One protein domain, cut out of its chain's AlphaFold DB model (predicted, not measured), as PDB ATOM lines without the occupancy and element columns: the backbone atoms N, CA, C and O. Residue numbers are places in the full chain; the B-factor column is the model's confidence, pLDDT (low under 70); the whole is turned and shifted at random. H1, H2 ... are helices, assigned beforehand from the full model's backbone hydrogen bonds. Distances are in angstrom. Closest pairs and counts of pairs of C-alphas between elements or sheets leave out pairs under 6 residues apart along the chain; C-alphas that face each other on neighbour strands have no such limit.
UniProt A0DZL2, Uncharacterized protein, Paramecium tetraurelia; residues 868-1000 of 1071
ATOM      1  N   SER A 868     108.799  89.503  72.208       78.12
ATOM      2  CA  SER A 868     107.628  90.049  72.906       78.12
ATOM      3  C   SER A 868     108.013  91.101  73.946       78.12
ATOM      4  O   SER A 868     107.358  92.132  74.029       78.12
ATOM      5  N   THR A 869     109.106  90.878  74.679       82.75
ATOM      6  CA  THR A 869     109.619  91.803  75.699       82.75
ATOM      7  C   THR A 869     110.057  93.139  75.105       82.75
ATOM      8  O   THR A 869     109.643  94.183  75.594       82.75
ATOM      9  N   VAL A 870     110.853  93.123  74.030       86.12
ATOM     10  CA  VAL A 870     111.378  94.347  73.399       86.12
ATOM     11  C   VAL A 870     110.232  95.177  72.835       86.12
ATOM     12  O   VAL A 870     110.133  96.367  73.114       86.12
ATOM     13  N   ILE A 871     109.316  94.545  72.097       88.12
ATOM     14  CA  ILE A 871     108.171  95.250  71.515       88.12
ATOM     15  C   ILE A 871     107.229  95.776  72.597       88.12
ATOM     16  O   ILE A 871     106.720  96.884  72.464       88.12
ATOM     17  N   HIS A 872     107.042  95.038  73.692       85.19
ATOM     18  CA  HIS A 872     106.267  95.525  74.826       85.19
ATOM     19  C   HIS A 872     106.910  96.749  75.492       85.19
ATOM     20  O   HIS A 872     106.196  97.707  75.766       85.19
ATOM     21  N   ILE A 873     108.235  96.764  75.683       88.50
ATOM     22  CA  ILE A 873     108.964  97.932  76.210       88.50
ATOM     23  C   ILE A 873     108.792  99.143  75.285       88.50
ATOM     24  O   ILE A 873     108.493 100.231  75.766       88.50
ATOM     25  N   LEU A 874     108.912  98.965  73.965       90.62
ATOM     26  CA  LEU A 874     108.716 100.060  73.005       90.62
ATOM     27  C   LEU A 874     107.275 100.602  73.028       90.62
ATOM     28  O   LEU A 874     107.065 101.813  72.993       90.62
ATOM     29  N   ILE A 875     106.275  99.718  73.129       89.56
ATOM     30  CA  ILE A 875     104.867 100.112  73.302       89.56
ATOM     31  C   ILE A 875     104.679 100.858  74.631       89.56
ATOM     32  O   ILE A 875     104.004 101.882  74.673       89.56
ATOM     33  N   TYR A 876     105.285 100.370  75.714       87.38
ATOM     34  CA  TYR A 876     105.214 101.005  77.026       87.38
ATOM     35  C   TYR A 876     105.818 102.414  77.003       87.38
ATOM     36  O   TYR A 876     105.168 103.359  77.444       87.38
ATOM     37  N   TRP A 877     107.014 102.583  76.429       88.31
ATOM     38  CA  TRP A 877     107.641 103.896  76.266       88.31
ATOM     39  C   TRP A 877     106.772 104.849  75.446       88.31
ATOM     40  O   TRP A 877     106.647 106.006  75.825       88.31
ATOM     41  N   PHE A 878     106.095 104.378  74.393       88.88
ATOM     42  CA  PHE A 878     105.183 105.212  73.602       88.88
ATOM     43  C   PHE A 878     104.053 105.830  74.446       88.88
ATOM     44  O   PHE A 878     103.798 107.034  74.345       88.88
ATOM     45  N   PHE A 879     103.401 105.021  75.288       84.12
ATOM     46  CA  PHE A 879     102.290 105.475  76.132       84.12
ATOM     47  C   PHE A 879     102.743 106.231  77.389       84.12
ATOM     48  O   PHE A 879     101.998 107.073  77.877       84.12
ATOM     49  N   ASN A 880     103.948 105.960  77.901       80.88
ATOM     50  CA  ASN A 880     104.483 106.618  79.099       80.88
ATOM     51  C   ASN A 880     105.246 107.922  78.800       80.88
ATOM     52  O   ASN A 880     105.630 108.659  79.705       80.88
ATOM     53  N   SER A 881     105.524 108.210  77.531       77.19
ATOM     54  CA  SER A 881     106.258 109.415  77.161       77.19
ATOM     55  C   SER A 881     105.350 110.653  77.141       77.19
ATOM     56  O   SER A 881     104.165 110.550  76.822       77.19
ATOM     57  N   GLN A 882     105.909 111.831  77.436       69.38
ATOM     58  CA  GLN A 882     105.173 113.103  77.406       69.38
ATOM     59  C   GLN A 882     104.460 113.318  76.056       69.38
ATOM     60  O   GLN A 882     104.972 112.906  75.013       69.38
ATOM     61  N   ASN A 883     103.286 113.960  76.076       65.62
ATOM     62  CA  ASN A 883     102.473 114.181  74.876       65.62
ATOM     63  C   ASN A 883     103.278 114.878  73.770       65.62
ATOM     64  O   ASN A 883     103.779 115.978  73.981       65.62
ATOM     65  N   ASN A 884     103.296 114.265  72.583       65.19
ATOM     66  CA  ASN A 884     103.881 114.788  71.353       65.19
ATOM     67  C   ASN A 884     105.397 115.008  71.395       65.19
ATOM     68  O   ASN A 884     105.896 116.129  71.301       65.19
ATOM     69  N   ASN A 885     106.139 113.911  71.487       77.06
ATOM     70  CA  ASN A 885     107.591 113.937  71.365       77.06
ATOM     71  C   ASN A 885     108.086 113.228  70.095       77.06
ATOM     72  O   ASN A 885     107.364 112.508  69.397       77.06
ATOM     73  N   LEU A 886     109.371 113.430  69.798       82.62
ATOM     74  CA  LEU A 886     110.058 112.814  68.664       82.62
ATOM     75  C   LEU A 886     109.977 111.275  68.700       82.62
ATOM     76  O   LEU A 886     109.817 110.642  67.656       82.62
ATOM     77  N   TYR A 887     110.018 110.679  69.896       87.06
ATOM     78  CA  TYR A 887     109.890 109.236  70.087       87.06
ATOM     79  C   TYR A 887     108.552 108.700  69.558       87.06
ATOM     80  O   TYR A 887     108.547 107.745  68.784       87.06
ATOM     81  N   GLN A 888     107.424 109.331  69.901       86.81
ATOM     82  CA  GLN A 888     106.083 108.927  69.464       86.81
ATOM     83  C   GLN A 888     105.931 108.980  67.942       86.81
ATOM     84  O   GLN A 888     105.390 108.049  67.338       86.81
ATOM     85  N   ASN A 889     106.491 110.013  67.310       85.81
ATOM     86  CA  ASN A 889     106.536 110.140  65.854       85.81
ATOM     87  C   ASN A 889     107.364 109.023  65.197       85.81
ATOM     88  O   ASN A 889     106.956 108.426  64.195       85.81
ATOM     89  N   ILE A 890     108.536 108.707  65.755       87.88
ATOM     90  CA  ILE A 890     109.383 107.618  65.253       87.88
ATOM     91  C   ILE A 890     108.693 106.267  65.468       87.88
ATOM     92  O   ILE A 890     108.701 105.440  64.550       87.88
ATOM     93  N   PHE A 891     108.053 106.066  66.621       91.88
ATOM     94  CA  PHE A 891     107.315 104.855  66.963       91.88
ATOM     95  C   PHE A 891     106.137 104.629  66.023       91.88
ATOM     96  O   PHE A 891     105.990 103.520  65.519       91.88
ATOM     97  N   LEU A 892     105.352 105.665  65.709       89.94
ATOM     98  CA  LEU A 892     104.272 105.582  64.725       89.94
ATOM     99  C   LEU A 892     104.801 105.063  63.381       89.94
ATOM    100  O   LEU A 892     104.299 104.079  62.846       89.94
ATOM    101  N   LYS A 893     105.876 105.667  62.860       88.12
ATOM    102  CA  LYS A 893     106.476 105.231  61.589       88.12
ATOM    103  C   LYS A 893     107.035 103.806  61.674       88.12
ATOM    104  O   LYS A 893     106.951 103.059  60.701       88.12
ATOM    105  N   PHE A 894     107.608 103.426  62.816       91.25
ATOM    106  CA  PHE A 894     108.099 102.071  63.063       91.25
ATOM    107  C   PHE A 894     106.958 101.049  63.084       91.25
ATOM    108  O   PHE A 894     107.007 100.080  62.329       91.25
ATOM    109  N   ILE A 895     105.908 101.268  63.880       91.38
ATOM    110  CA  ILE A 895     104.803 100.317  64.009       91.38
ATOM    111  C   ILE A 895     104.015 100.192  62.702       91.38
ATOM    112  O   ILE A 895     103.636  99.082  62.340       91.38
ATOM    113  N   THR A 896     103.840 101.274  61.935       89.06
ATOM    114  CA  THR A 896     103.246 101.214  60.588       89.06
ATOM    115  C   THR A 896     104.076 100.331  59.654       89.06
ATOM    116  O   THR A 896     103.521  99.489  58.953       89.06
ATOM    117  N   LEU A 897     105.405 100.457  59.680       87.44
ATOM    118  CA  LEU A 897     106.305  99.628  58.874       87.44
ATOM    119  C   LEU A 897     106.298  98.150  59.331       87.44
ATOM    120  O   LEU A 897     106.345  97.240  58.502       87.44
ATOM    121  N   VAL A 898     106.156  97.883  60.634       88.31
ATOM    122  CA  VAL A 898     105.940  96.524  61.164       88.31
ATOM    123  C   VAL A 898     104.600  95.958  60.689       88.31
ATOM    124  O   VAL A 898     104.565  94.838  60.191       88.31
ATOM    125  N   LEU A 899     103.509  96.723  60.773       88.00
ATOM    126  CA  LEU A 899     102.173  96.316  60.313       88.00
ATOM    127  C   LEU A 899     102.144  96.017  58.805       88.00
ATOM    128  O   LEU A 899     101.521  95.039  58.377       88.00
ATOM    129  N   ALA A 900     102.865  96.806  58.010       83.19
ATOM    130  CA  ALA A 900     102.977  96.618  56.569       83.19
ATOM    131  C   ALA A 900     103.747  95.337  56.191       83.19
ATOM    132  O   ALA A 900     103.359  94.658  55.244       83.19
ATOM    133  N   ASN A 901     104.787  94.959  56.948       80.44
ATOM    134  CA  ASN A 901     105.756  93.957  56.477       80.44
ATOM    135  C   ASN A 901     105.853  92.682  57.329       80.44
ATOM    136  O   ASN A 901     106.142  91.614  56.793       80.44
ATOM    137  N   ALA A 902     105.588  92.734  58.637       83.88
ATOM    138  CA  ALA A 902     105.857  91.601  59.524       83.88
ATOM    139  C   ALA A 902     104.924  90.397  59.265       83.88
ATOM    140  O   ALA A 902     103.765  90.586  58.876       83.88
ATOM    141  N   PRO A 903     105.379  89.154  59.502       84.56
ATOM    142  CA  PRO A 903     104.558  87.954  59.388       84.56
ATOM    143  C   PRO A 903     103.270  88.008  60.230       84.56
ATOM    144  O   PRO A 903     103.282  88.564  61.334       84.56
ATOM    145  N   PRO A 904     102.173  87.362  59.785       84.31
ATOM    146  CA  PRO A 904     100.890  87.388  60.496       84.31
ATOM    147  C   PRO A 904     100.970  86.910  61.954       84.31
ATOM    148  O   PRO A 904     100.259  87.429  62.808       84.31
ATOM    149  N   VAL A 905     101.858  85.954  62.258       84.88
ATOM    150  CA  VAL A 905     102.068  85.430  63.620       84.88
ATOM    151  C   VAL A 905     102.593  86.517  64.561       84.88
ATOM    152  O   VAL A 905     102.081  86.681  65.668       84.88
ATOM    153  N   ILE A 906     103.571  87.304  64.105       84.88
ATOM    154  CA  ILE A 906     104.139  88.414  64.878       84.88
ATOM    155  C   ILE A 906     103.090  89.510  65.052       84.88
ATOM    156  O   ILE A 906     102.887  89.981  66.168       84.88
ATOM    157  N   LEU A 907     102.358  89.856  63.989       86.44
ATOM    158  CA  LEU A 907     101.277  90.841  64.072       86.44
ATOM    159  C   LEU A 907     100.182  90.428  65.051       86.44
ATOM    160  O   LEU A 907      99.762  91.238  65.869       86.44
ATOM    161  N   SER A 908      99.754  89.167  65.007       86.31
ATOM    162  CA  SER A 908      98.774  88.628  65.949       86.31
ATOM    163  C   SER A 908      99.282  88.721  67.392       86.31
ATOM    164  O   SER A 908      98.564  89.180  68.282       86.31
ATOM    165  N   SER A 909     100.556  88.391  67.627       85.56
ATOM    166  CA  SER A 909     101.173  88.549  68.946       85.56
ATOM    167  C   SER A 909     101.210  90.013  69.404       85.56
ATOM    168  O   SER A 909     100.893  90.290  70.555       85.56
ATOM    169  N   ILE A 910     101.567  90.960  68.534       85.94
ATOM    170  CA  ILE A 910     101.620  92.389  68.887       85.94
ATOM    171  C   ILE A 910     100.217  92.936  69.183       85.94
ATOM    172  O   ILE A 910     100.007  93.602  70.194       85.94
ATOM    173  N   LEU A 911      99.250  92.635  68.316       88.06
ATOM    174  CA  LEU A 911      97.892  93.166  68.411       88.06
ATOM    175  C   LEU A 911      97.127  92.590  69.607       88.06
ATOM    176  O   LEU A 911      96.508  93.349  70.352       88.06
ATOM    177  N   PHE A 912      97.186  91.267  69.794       86.06
ATOM    178  CA  PHE A 912      96.352  90.558  70.765       86.06
ATOM    179  C   PHE A 912      97.121  90.130  72.016       86.06
ATOM    180  O   PHE A 912      96.685  90.429  73.122       86.06
ATOM    181  N   ARG A 913      98.277  89.464  71.876       82.62
ATOM    182  CA  ARG A 913      99.019  88.909  73.028       82.62
ATOM    183  C   ARG A 913      99.704  89.988  73.869       82.62
ATOM    184  O   ARG A 913      99.687  89.894  75.088       82.62
ATOM    185  N   LEU A 914     100.299  90.994  73.231       82.25
ATOM    186  CA  LEU A 914     100.878  92.158  73.916       82.25
ATOM    187  C   LEU A 914      99.824  93.205  74.296       82.25
ATOM    188  O   LEU A 914     100.145  94.152  75.010       82.25
ATOM    189  N   GLY A 915      98.585  93.044  73.823       81.25
ATOM    190  CA  GLY A 915      97.463  93.900  74.193       81.25
ATOM    191  C   GLY A 915      97.498  95.306  73.594       81.25
ATOM    192  O   GLY A 915      96.906  96.207  74.181       81.25
ATOM    193  N   LEU A 916      98.140  95.523  72.434       87.31
ATOM    194  CA  LEU A 916      98.201  96.854  71.808       87.31
ATOM    195  C   LEU A 916      96.803  97.454  71.581       87.31
ATOM    196  O   LEU A 916      96.600  98.634  71.841       87.31
ATOM    197  N   ILE A 917      95.824  96.649  71.150       87.50
ATOM    198  CA  ILE A 917      94.438  97.113  70.945       87.50
ATOM    199  C   ILE A 917      93.807  97.580  72.262       87.50
ATOM    200  O   ILE A 917      93.120  98.598  72.280       87.50
ATOM    201  N   GLY A 918      94.051  96.846  73.352       84.88
ATOM    202  CA  GLY A 918      93.571  97.209  74.686       84.88
ATOM    203  C   GLY A 918      94.153  98.544  75.137       84.88
ATOM    204  O   GLY A 918      93.401  99.451  75.465       84.88
ATOM    205  N   LEU A 919      95.472  98.713  75.017       85.12
ATOM    206  CA  LEU A 919      96.153  99.961  75.381       85.12
ATOM    207  C   LEU A 919      95.679 101.163  74.548       85.12
ATOM    208  O   LEU A 919      95.489 102.253  75.090       85.12
ATOM    209  N   LEU A 920      95.455 100.977  73.241       86.75
ATOM    210  CA  LEU A 920      94.893 102.018  72.374       86.75
ATOM    211  C   LEU A 920      93.474 102.408  72.816       86.75
ATOM    212  O   LEU A 920      93.153 103.595  72.834       86.75
ATOM    213  N   PHE A 921      92.644 101.427  73.182       86.38
ATOM    214  CA  PHE A 921      91.276 101.650  73.651       86.38
ATOM    215  C   PHE A 921      91.233 102.350  75.012       86.38
ATOM    216  O   PHE A 921      90.504 103.327  75.163       86.38
ATOM    217  N   ASP A 922      92.045 101.909  75.970       82.31
ATOM    218  CA  ASP A 922      92.130 102.512  77.302       82.31
ATOM    219  C   ASP A 922      92.595 103.969  77.210       82.31
ATOM    220  O   ASP A 922      91.960 104.865  77.766       82.31
ATOM    221  N   THR A 923      93.641 104.224  76.417       80.56
ATOM    222  CA  THR A 923      94.137 105.584  76.166       80.56
ATOM    223  C   THR A 923      93.058 106.442  75.512       80.56
ATOM    224  O   THR A 923      92.793 107.550  75.967       80.56
ATOM    225  N   TYR A 924      92.387 105.932  74.474       80.25
ATOM    226  CA  TYR A 924      91.290 106.640  73.813       80.25
ATOM    227  C   TYR A 924      90.171 107.020  74.798       80.25
ATOM    228  O   TYR A 924      89.745 108.175  74.825       80.25
ATOM    229  N   ASN A 925      89.746 106.085  75.653       79.50
ATOM    230  CA  ASN A 925      88.698 106.332  76.641       79.50
ATOM    231  C   ASN A 925      89.100 107.394  77.667       79.50
ATOM    232  O   ASN A 925      88.272 108.240  77.986       79.50
ATOM    233  N   ILE A 926      90.350 107.397  78.145       75.38
ATOM    234  CA  ILE A 926      90.845 108.419  79.085       75.38
ATOM    235  C   ILE A 926      90.698 109.826  78.484       75.38
ATOM    236  O   ILE A 926      90.190 110.732  79.142       75.38
ATOM    237  N   TYR A 927      91.086 110.023  77.221       71.88
ATOM    238  CA  TYR A 927      90.980 111.339  76.576       71.88
ATOM    239  C   TYR A 927      89.530 111.743  76.259       71.88
ATOM    240  O   TYR A 927      89.180 112.920  76.402       71.88
ATOM    241  N   CYS A 928      88.680 110.790  75.867       68.19
ATOM    242  CA  CYS A 928      87.262 111.049  75.595       68.19
ATOM    243  C   CYS A 928      86.453 111.336  76.869       68.19
ATOM    244  O   CYS A 928      85.677 112.288  76.886       68.19
ATOM    245  N   LEU A 929      86.670 110.585  77.955       60.22
ATOM    246  CA  LEU A 929      85.995 110.801  79.244       60.22
ATOM    247  C   LEU A 929      86.371 112.147  79.882       60.22
ATOM    248  O   LEU A 929      85.541 112.764  80.542       60.22
ATOM    249  N   ASN A 930      87.581 112.645  79.616       57.41
ATOM    250  CA  ASN A 930      88.054 113.943  80.102       57.41
ATOM    251  C   ASN A 930      87.594 115.145  79.243       57.41
ATOM    252  O   ASN A 930      88.105 116.251  79.412       57.41
ATOM    253  N   GLY A 931      86.650 114.962  78.308       50.75
ATOM    254  CA  GLY A 931      86.023 116.063  77.561       50.75
ATOM    255  C   GLY A 931      86.930 116.766  76.541       50.75
ATOM    256  O   GLY A 931      86.625 117.869  76.090       50.75
ATOM    257  N   SER A 932      88.042 116.139  76.143       52.28
ATOM    258  CA  SER A 932      89.032 116.727  75.224       52.28
ATOM    259  C   SER A 932      88.759 116.461  73.731       52.28
ATOM    260  O   SER A 932      89.633 116.642  72.886       52.28
ATOM    261  N   GLU A 933      87.523 116.090  73.375       51.22
ATOM    262  CA  GLU A 933      87.110 115.764  71.997       51.22
ATOM    263  C   GLU A 933      87.200 116.947  71.012       51.22
ATOM    264  O   GLU A 933      87.266 116.737  69.799       51.22
ATOM    265  N   HIS A 934      87.252 118.189  71.511       43.22
ATOM    266  CA  HIS A 934      87.186 119.410  70.695       43.22
ATOM    267  C   HIS A 934      88.512 120.150  70.469       43.22
ATOM    268  O   HIS A 934      88.507 121.198  69.817       43.22
ATOM    269  N   VAL A 935      89.660 119.625  70.916       46.91
ATOM    270  CA  VAL A 935      90.953 120.214  70.525       46.91
ATOM    271  C   VAL A 935      91.296 119.751  69.110       46.91
ATOM    272  O   VAL A 935      91.943 118.732  68.876       46.91
ATOM    273  N   LEU A 936      90.784 120.515  68.146       43.69
ATOM    274  CA  LEU A 936      91.184 120.497  66.746       43.69
ATOM    275  C   LEU A 936      92.714 120.444  66.625       43.69
ATOM    276  O   LEU A 936      93.401 121.366  67.048       43.69
ATOM    277  N   MET A 937      93.209 119.409  65.940       45.88
ATOM    278  CA  MET A 937      94.351 119.525  65.022       45.88
ATOM    279  C   MET A 937      95.641 120.129  65.615       45.88
ATOM    280  O   MET A 937      96.312 120.910  64.948       45.88
ATOM    281  N   ALA A 938      96.015 119.751  66.837       44.03
ATOM    282  CA  ALA A 938      97.376 119.935  67.332       44.03
ATOM    283  C   ALA A 938      97.922 118.580  67.789       44.03
ATOM    284  O   ALA A 938      97.225 117.816  68.466       44.03
ATOM    285  N   ASP A 939      99.137 118.278  67.345       54.22
ATOM    286  CA  ASP A 939      99.879 117.046  67.589       54.22
ATOM    287  C   ASP A 939      99.758 116.594  69.057       54.22
ATOM    288  O   ASP A 939     100.341 117.176  69.968       54.22
ATOM    289  N   SER A 940      98.949 115.566  69.304       68.12
ATOM    290  CA  SER A 940      98.673 115.017  70.636       68.12
ATOM    291  C   SER A 940      98.805 113.496  70.609       68.12
ATOM    292  O   SER A 940      98.749 112.872  69.543       68.12
ATOM    293  N   LEU A 941      98.971 112.862  71.774       75.38
ATOM    294  CA  LEU A 941      99.003 111.396  71.880       75.38
ATOM    295  C   LEU A 941      97.748 110.762  71.249       75.38
ATOM    296  O   LEU A 941      97.845 109.766  70.538       75.38
ATOM    297  N   LEU A 942      96.583 111.403  71.398       77.44
ATOM    298  CA  LEU A 942      95.330 110.979  70.767       77.44
ATOM    299  C   LEU A 942      95.409 110.967  69.228       77.44
ATOM    300  O   LEU A 942      94.861 110.064  68.590       77.44
ATOM    301  N   ALA A 943      96.104 111.930  68.614       77.12
ATOM    302  CA  ALA A 943      96.320 111.951  67.166       77.12
ATOM    303  C   ALA A 943      97.180 110.761  66.706       77.12
ATOM    304  O   ALA A 943      96.838 110.098  65.724       77.12
ATOM    305  N   HIS A 944      98.238 110.428  67.454       80.19
ATOM    306  CA  HIS A 944      99.069 109.252  67.185       80.19
ATOM    307  C   HIS A 944      98.281 107.947  67.352       80.19
ATOM    308  O   HIS A 944      98.355 107.082  66.483       80.19
ATOM    309  N   VAL A 945      97.462 107.826  68.404       84.31
ATOM    310  CA  VAL A 945      96.565 106.677  68.625       84.31
ATOM    311  C   VAL A 945      95.626 106.485  67.430       84.31
ATOM    312  O   VAL A 945      95.562 105.389  66.870       84.31
ATOM    313  N   LYS A 946      94.970 107.556  66.959       82.31
ATOM    314  CA  LYS A 946      94.119 107.519  65.755       82.31
ATOM    315  C   LYS A 946      94.901 107.095  64.504       82.31
ATOM    316  O   LYS A 946      94.398 106.316  63.698       82.31
ATOM    317  N   CYS A 947      96.144 107.553  64.348       84.25
ATOM    318  CA  CYS A 947      97.013 107.155  63.235       84.25
ATOM    319  C   CYS A 947      97.439 105.678  63.294       84.25
ATOM    320  O   CYS A 947      97.507 105.024  62.249       84.25
ATOM    321  N   ILE A 948      97.684 105.125  64.486       88.50
ATOM    322  CA  ILE A 948      97.981 103.696  64.665       88.50
ATOM    323  C   ILE A 948      96.746 102.856  64.317       88.50
ATOM    324  O   ILE A 948      96.868 101.898  63.556       88.50
ATOM    325  N   VAL A 949      95.553 103.235  64.794       87.75
ATOM    326  CA  VAL A 949      94.288 102.549  64.457       87.75
ATOM    327  C   VAL A 949      94.065 102.527  62.943       87.75
ATOM    328  O   VAL A 949      93.806 101.465  62.369       87.75
ATOM    329  N   TYR A 950      94.253 103.671  62.279       87.19
ATOM    330  CA  TYR A 950      94.199 103.754  60.822       87.19
ATOM    331  C   TYR A 950      95.226 102.824  60.154       87.19
ATOM    332  O   TYR A 950      94.864 102.041  59.276       87.19
ATOM    333  N   SER A 951      96.483 102.850  60.611       86.62
ATOM    334  CA  SER A 951      97.568 102.013  60.075       86.62
ATOM    335  C   SER A 951      97.273 100.517  60.196       86.62
ATOM    336  O   SER A 951      97.549  99.764  59.260       86.62
ATOM    337  N   ILE A 952      96.692 100.076  61.320       89.38
ATOM    338  CA  ILE A 952      96.284  98.680  61.543       89.38
ATOM    339  C   ILE A 952      95.223  98.284  60.512       89.38
ATOM    340  O   ILE A 952      95.392  97.288  59.806       89.38
ATOM    341  N   ASN A 953      94.156  99.078  60.383       87.44
ATOM    342  CA  ASN A 953      93.058  98.769  59.470       87.44
ATOM    343  C   ASN A 953      93.509  98.772  57.997       87.44
ATOM    344  O   ASN A 953      93.199  97.845  57.244       87.44
ATOM    345  N   ALA A 954      94.285  99.784  57.601       84.75
ATOM    346  CA  ALA A 954      94.824  99.910  56.252       84.75
ATOM    347  C   ALA A 954      95.771  98.749  55.906       84.75
ATOM    348  O   ALA A 954      95.613  98.131  54.855       84.75
ATOM    349  N   SER A 955      96.689  98.379  56.807       84.56
ATOM    350  CA  SER A 955      97.649  97.288  56.569       84.56
ATOM    351  C   SER A 955      96.967  95.923  56.471       84.56
ATOM    352  O   SER A 955      97.287  95.138  55.580       84.56
ATOM    353  N   ILE A 956      96.002  95.635  57.349       86.75
ATOM    354  CA  ILE A 956      95.258  94.365  57.342       86.75
ATOM    355  C   ILE A 956      94.424  94.224  56.073       86.75
ATOM    356  O   ILE A 956      94.400  93.147  55.476       86.75
ATOM    357  N   THR A 957      93.776  95.311  55.650       84.00
ATOM    358  CA  THR A 957      92.969  95.337  54.425       84.00
ATOM    359  C   THR A 957      93.854  95.185  53.191       84.00
ATOM    360  O   THR A 957      93.580  94.338  52.344       84.00
ATOM    361  N   HIS A 958      94.948  95.948  53.115       82.12
ATOM    362  CA  HIS A 958      95.892  95.906  52.000       82.12
ATOM    363  C   HIS A 958      96.525  94.518  51.825       82.12
ATOM    364  O   HIS A 958      96.591  93.996  50.716       82.12
ATOM    365  N   ARG A 959      96.950  93.895  52.930       80.44
ATOM    366  CA  ARG A 959      97.593  92.572  52.933       80.44
ATOM    367  C   ARG A 959      96.611  91.401  52.944       80.44
ATOM    368  O   ARG A 959      97.055  90.258  52.949       80.44
ATOM    369  N   GLN A 960      95.304  91.674  52.995       83.81
ATOM    370  CA  GLN A 960      94.237  90.670  53.059       83.81
ATOM    371  C   GLN A 960      94.425  89.649  54.203       83.81
ATOM    372  O   GLN A 960      94.265  88.443  54.022       83.81
ATOM    373  N   LEU A 961      94.765  90.119  55.409       84.94
ATOM    374  CA  LEU A 961      95.012  89.260  56.579       84.94
ATOM    375  C   LEU A 961      93.699  88.812  57.244       84.94
ATOM    376  O   LEU A 961      93.354  89.256  58.341       84.94
ATOM    377  N   THR A 962      92.970  87.917  56.577       84.75
ATOM    378  CA  THR A 962      91.606  87.486  56.939       84.75
ATOM    379  C   THR A 962      91.474  86.981  58.378       84.75
ATOM    380  O   THR A 962      90.553  87.394  59.078       84.75
ATOM    381  N   ALA A 963      92.410  86.160  58.863       83.50
ATOM    382  CA  ALA A 963      92.373  85.619  60.226       83.50
ATOM    383  C   ALA A 963      92.466  86.715  61.306       83.50
ATOM    384  O   ALA A 963      91.695  86.729  62.264       83.50
ATOM    385  N   ILE A 964      93.371  87.683  61.128       86.88
ATOM    386  CA  ILE A 964      93.504  88.824  62.049       86.88
ATOM    387  C   ILE A 964      92.262  89.715  61.948       86.88
ATOM    388  O   ILE A 964      91.741  90.163  62.967       86.88
ATOM    389  N   GLN A 965      91.752  89.934  60.733       87.62
ATOM    390  CA  GLN A 965      90.554  90.735  60.503       87.62
ATOM    391  C   GLN A 965      89.314  90.143  61.188       87.62
ATOM    392  O   GLN A 965      88.529  90.890  61.771       87.62
ATOM    393  N   MET A 966      89.136  88.819  61.153       84.56
ATOM    394  CA  MET A 966      88.042  88.142  61.857       84.56
ATOM    395  C   MET A 966      88.156  88.317  63.374       84.56
ATOM    396  O   MET A 966      87.175  88.703  64.010       84.56
ATOM    397  N   ASN A 967      89.352  88.136  63.939       86.25
ATOM    398  CA  ASN A 967      89.586  88.333  65.371       86.25
ATOM    399  C   ASN A 967      89.313  89.781  65.804       86.25
ATOM    400  O   ASN A 967      88.658  90.008  66.816       86.25
ATOM    401  N   LEU A 968      89.746  90.764  65.010       86.69
ATOM    402  CA  LEU A 968      89.476  92.180  65.266       86.69
ATOM    403  C   LEU A 968      87.981  92.514  65.248       86.69
ATOM    404  O   LEU A 968      87.508  93.243  66.114       86.69
ATOM    405  N   ARG A 969      87.213  91.967  64.296       84.06
ATOM    406  CA  ARG A 969      85.756  92.190  64.214       84.06
ATOM    407  C   ARG A 969      85.000  91.670  65.437       84.06
ATOM    408  O   ARG A 969      83.923  92.182  65.736       84.06
ATOM    409  N   CYS A 970      85.550  90.678  66.134       83.75
ATOM    410  CA  CYS A 970      84.951  90.119  67.342       83.75
ATOM    411  C   CYS A 970      85.212  90.972  68.596       83.75
ATOM    412  O   CYS A 970      84.543  90.767  69.603       83.75
ATOM    413  N   LEU A 971      86.146  91.930  68.553       86.38
ATOM    414  CA  LEU A 971      86.501  92.766  69.701       86.38
ATOM    415  C   LEU A 971      85.677  94.057  69.738       86.38
ATOM    416  O   LEU A 971      85.762  94.893  68.839       86.38
ATOM    417  N   ASP A 972      84.935  94.271  70.823       82.38
ATOM    418  CA  ASP A 972      84.141  95.494  70.999       82.38
ATOM    419  C   ASP A 972      85.007  96.746  71.194       82.38
ATOM    420  O   ASP A 972      84.639  97.828  70.732       82.38
ATOM    421  N   SER A 973      86.192  96.599  71.795       83.12
ATOM    422  CA  SER A 973      87.198  97.666  71.881       83.12
ATOM    423  C   SER A 973      87.630  98.154  70.496       83.12
ATOM    424  O   SER A 973      87.758  99.355  70.268       83.12
ATOM    425  N   TRP A 974      87.787  97.236  69.539       87.69
ATOM    426  CA  TRP A 974      88.168  97.565  68.168       87.69
ATOM    427  C   TRP A 974      87.042  98.254  67.389       87.69
ATOM    428  O   TRP A 974      87.306  99.232  66.691       87.69
ATOM    429  N   LYS A 975      85.787  97.802  67.539       83.69
ATOM    430  CA  LYS A 975      84.622  98.461  66.915       83.69
ATOM    431  C   LYS A 975      84.530  99.930  67.338       83.69
ATOM    432  O   LYS A 975      84.503 100.810  66.486       83.69
ATOM    433  N   LYS A 976      84.616 100.192  68.649       80.81
ATOM    434  CA  LYS A 976      84.587 101.551  69.214       80.81
ATOM    435  C   LYS A 976      85.747 102.428  68.724       80.81
ATOM    436  O   LYS A 976      85.536 103.600  68.431       80.81
ATOM    437  N   LEU A 977      86.955 101.868  68.596       83.12
ATOM    438  CA  LEU A 977      88.119 102.586  68.056       83.12
ATOM    439  C   LEU A 977      87.960 102.958  66.573       83.12
ATOM    440  O   LEU A 977      88.382 104.043  66.170       83.12
ATOM    441  N   ILE A 978      87.368 102.078  65.758       80.69
ATOM    442  CA  ILE A 978      87.101 102.361  64.339       80.69
ATOM    443  C   ILE A 978      86.040 103.453  64.195       80.69
ATOM    444  O   ILE A 978      86.243 104.385  63.414       80.69
ATOM    445  N   ASP A 979      84.941 103.356  64.944       74.31
ATOM    446  CA  ASP A 979      83.824 104.305  64.863       74.31
ATOM    447  C   ASP A 979      84.249 105.733  65.254       74.31
ATOM    448  O   ASP A 979      83.725 106.717  64.730       74.31
ATOM    449  N   ALA A 980      85.262 105.838  66.117       65.19
ATOM    450  CA  ALA A 980      85.888 107.071  66.581       65.19
ATOM    451  C   ALA A 980      86.928 107.701  65.627       65.19
ATOM    452  O   ALA A 980      87.406 108.819  65.864       65.19
ATOM    453  N   SER A 981      87.347 106.994  64.572       64.00
ATOM    454  CA  SER A 981      88.383 107.481  63.655       64.00
ATOM    455  C   SER A 981      87.819 108.558  62.711       64.00
ATOM    456  O   SER A 981      86.769 108.350  62.100       64.00
ATOM    457  N   PRO A 982      88.493 109.712  62.527       56.72
ATOM    458  CA  PRO A 982      87.984 110.779  61.671       56.72
ATOM    459  C   PRO A 982      87.892 110.321  60.209       56.72
ATOM    460  O   PRO A 982      88.827 109.742  59.662       56.72
ATOM    461  N   LYS A 983      86.772 110.645  59.552       53.22
ATOM    462  CA  LYS A 983      86.505 110.351  58.130       53.22
ATOM    463  C   LYS A 983      87.195 111.329  57.152       53.22
ATOM    464  O   LYS A 983      86.810 111.394  55.990       53.22
ATOM    465  N   GLY A 984      88.170 112.120  57.613       54.59
ATOM    466  CA  GLY A 984      88.845 113.165  56.826       54.59
ATOM    467  C   GLY A 984      90.277 112.801  56.418       54.59
ATOM    468  O   GLY A 984      90.986 112.126  57.162       54.59
ATOM    469  N   GLU A 985      90.723 113.278  55.250       52.94
ATOM    470  CA  GLU A 985      92.109 113.129  54.783       52.94
ATOM    471  C   GLU A 985      93.071 114.022  55.587       52.94
ATOM    472  O   GLU A 985      93.274 115.193  55.267       52.94
ATOM    473  N   LEU A 986      93.705 113.465  56.617       62.59
ATOM    474  CA  LEU A 986      94.896 114.061  57.226       62.59
ATOM    475  C   LEU A 986      96.109 113.865  56.303       62.59
ATOM    476  O   LEU A 986      96.280 112.804  55.700       62.59
ATOM    477  N   SER A 987      96.997 114.860  56.223       64.25
ATOM    478  CA  SER A 987      98.270 114.759  55.482       64.25
ATOM    479  C   SER A 987      99.121 113.568  55.945       64.25
ATOM    480  O   SER A 987      99.727 112.890  55.119       64.25
ATOM    481  N   ILE A 988      99.080 113.247  57.242       66.62
ATOM    482  CA  ILE A 988      99.769 112.098  57.853       66.62
ATOM    483  C   ILE A 988      99.250 110.758  57.298       66.62
ATOM    484  O   ILE A 988     100.026 109.819  57.124       66.62
ATOM    485  N   TYR A 989      97.967 110.656  56.923       76.31
ATOM    486  CA  TYR A 989      97.432 109.438  56.297       76.31
ATOM    487  C   TYR A 989      98.021 109.189  54.906       76.31
ATOM    488  O   TYR A 989      98.154 108.035  54.505       76.31
ATOM    489  N   LYS A 990      98.442 110.239  54.185       70.62
ATOM    490  CA  LYS A 990      99.151 110.086  52.904       70.62
ATOM    491  C   LYS A 990     100.539 109.478  53.109       70.62
ATOM    492  O   LYS A 990     100.915 108.589  52.352       70.62
ATOM    493  N   GLU A 991     101.254 109.891  54.157       71.00
ATOM    494  CA  GLU A 991     102.547 109.297  54.525       71.00
ATOM    495  C   GLU A 991     102.385 107.829  54.962       71.00
ATOM    496  O   GLU A 991     103.115 106.959  54.491       71.00
ATOM    497  N   ILE A 992     101.380 107.525  55.788       76.75
ATOM    498  CA  ILE A 992     101.073 106.150  56.220       76.75
ATOM    499  C   ILE A 992     100.731 105.253  55.023       76.75
ATOM    500  O   ILE A 992     101.259 104.148  54.912       76.75
ATOM    501  N   ASN A 993      99.889 105.727  54.104       78.12
ATOM    502  CA  ASN A 993      99.519 104.961  52.915       78.12
ATOM    503  C   ASN A 993     100.709 104.707  51.989       78.12
ATOM    504  O   ASN A 993     100.793 103.625  51.413       78.12
ATOM    505  N   PHE A 994     101.646 105.651  51.888       73.38
ATOM    506  CA  PHE A 994     102.887 105.448  51.145       73.38
ATOM    507  C   PHE A 994     103.761 104.345  51.766       73.38
ATOM    508  O   PHE A 994     104.295 103.510  51.042       73.38
ATOM    509  N   ILE A 995     103.860 104.290  53.101       75.12
ATOM    510  CA  ILE A 995     104.596 103.222  53.805       75.12
ATOM    511  C   ILE A 995     103.927 101.854  53.590       75.12
ATOM    512  O   ILE A 995     104.618 100.858  53.390       75.12
ATOM    513  N   ILE A 996     102.591 101.793  53.632       77.12
ATOM    514  CA  ILE A 996     101.824 100.544  53.479       77.12
ATOM    515  C   ILE A 996     101.821 100.053  52.024       77.12
ATOM    516  O   ILE A 996     101.843  98.845  51.783       77.12
ATOM    517  N   ASN A 997     101.784 100.973  51.055       71.44
ATOM    518  CA  ASN A 997     101.774 100.656  49.634       71.44
ATOM    519  C   ASN A 997     102.655 101.629  48.825       71.44
ATOM    520  O   ASN A 997     102.148 102.601  48.252       71.44
ATOM    521  N   PRO A 998     103.962 101.340  48.694       61.97
ATOM    522  CA  PRO A 998     104.882 102.189  47.937       61.97
ATOM    523  C   PRO A 998     104.593 102.220  46.422       61.97
ATOM    524  O   PRO A 998     105.117 103.082  45.720       61.97
ATOM    525  N   ASN A 999     103.737 101.326  45.901       47.72
ATOM    526  CA  ASN A 999     103.380 101.237  44.479       47.72
ATOM    527  C   ASN A 999     102.115 102.038  44.099       47.72
ATOM    528  O   ASN A 999     101.718 102.041  42.928       47.72
ATOM    529  N   PHE A1000     101.459 102.721  45.044       41.25
ATOM    530  CA  PHE A1000     100.261 103.514  44.752       41.25
ATOM    531  C   PHE A1000     100.630 104.875  44.124       41.25
ATOM    532  O   PHE A1000     100.967 105.844  44.799       41.25
TER     533      PHE A1000
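Overview. This is residues 868 to 1000 of the 1071 residues of an uncharacterized protein of Paramecium tetraurelia (UniProt A0DZL2). Two long helices, H2 and H5, run side by side in the middle, with H1 and H4 over one side of the pair and H8 slanting over the other. H3 and H6 lie at the end where H2 and H5 finish, and the short H7 packs on H4. The printed part has 133 residues with eight named helices, H1 to H8 in order along the chain, and no named strand; its class is all helix. It is compact, with a radius of gyration of the C-alphas of 14.1 A, and rounded, spanning 36 by 32 by 28 A.

Along the chain. H1, residues 868 to 880, begins at C-alpha 868 (107.628, 90.049, 72.906) and is 18.0 A long from first to last C-alpha. H2, residues 886 to 901, measures 22.9 A. H3 is residues 904 to 913. H4, residues 916 to 929, is 20.0 A long. H5, residues 941 to 958, is the longest at 25.4 A and begins at C-alpha 941 (99.003, 111.396, 71.880). H6 is residues 962 to 969 and H7 residues 972 to 979. H8, residues 987 to 996, is 14.8 A long and ends at C-alpha 996 (101.824, 100.544, 53.479).

Arrangement. H5 is the hub, touching H2, H4, H6 and H8. H2, H5 and H8 form a bundle, three helices that each touch the other two. H2 and H5 run the same way at a shallow tilt of 12 degrees, closest at the C-alphas of Ala 900 and Ser 955, 5.4 A apart. H8 touches H5 at a steep tilt of 38 degrees, with the C-alphas of Ser 955 and Ile 996 closest at 6.1 A. H4 and H5 form a helical hairpin, where H5 touches H4 with residues 942 to 949 alone; the C-alphas of Leu 920 and Val 945 are closest at 6.2 A. H1 and H2 form another, closest at the C-alphas of Phe 878 and Gln 888, 5.6 A; H1 uses residues 874 to 878 alone. H1 and H3 only just touch, with 3 pairs of C-alphas within 8 A, the closest those of Ser 868 and Ile 910 at 7.6 A. H7 touches H4 at a steep tilt of 63 degrees, closest at the C-alphas of Phe 921 and Ser 973, 6.0 A. H6 and H5 touch only at the corner, closest at the C-alphas of Ile 956 and Gln 965, 6.7 A. H7 and H8 are apart. Each O i to N i+4 pair is within hydrogen-bond range in H1 to H7, and 5 of 6 are in H8.

Size, cuts and confidence. The C-alphas farthest apart, those of Asn 930 and Asn 999, are 40.8 A from each other. The printed part has no cut, and the link from H4 to H5, 11 residues, is long. Mean pLDDT of the printed part is 77.9; residues 882 to 884, 928 to 940, 980 to 988 and 998 to 1000 are under 70.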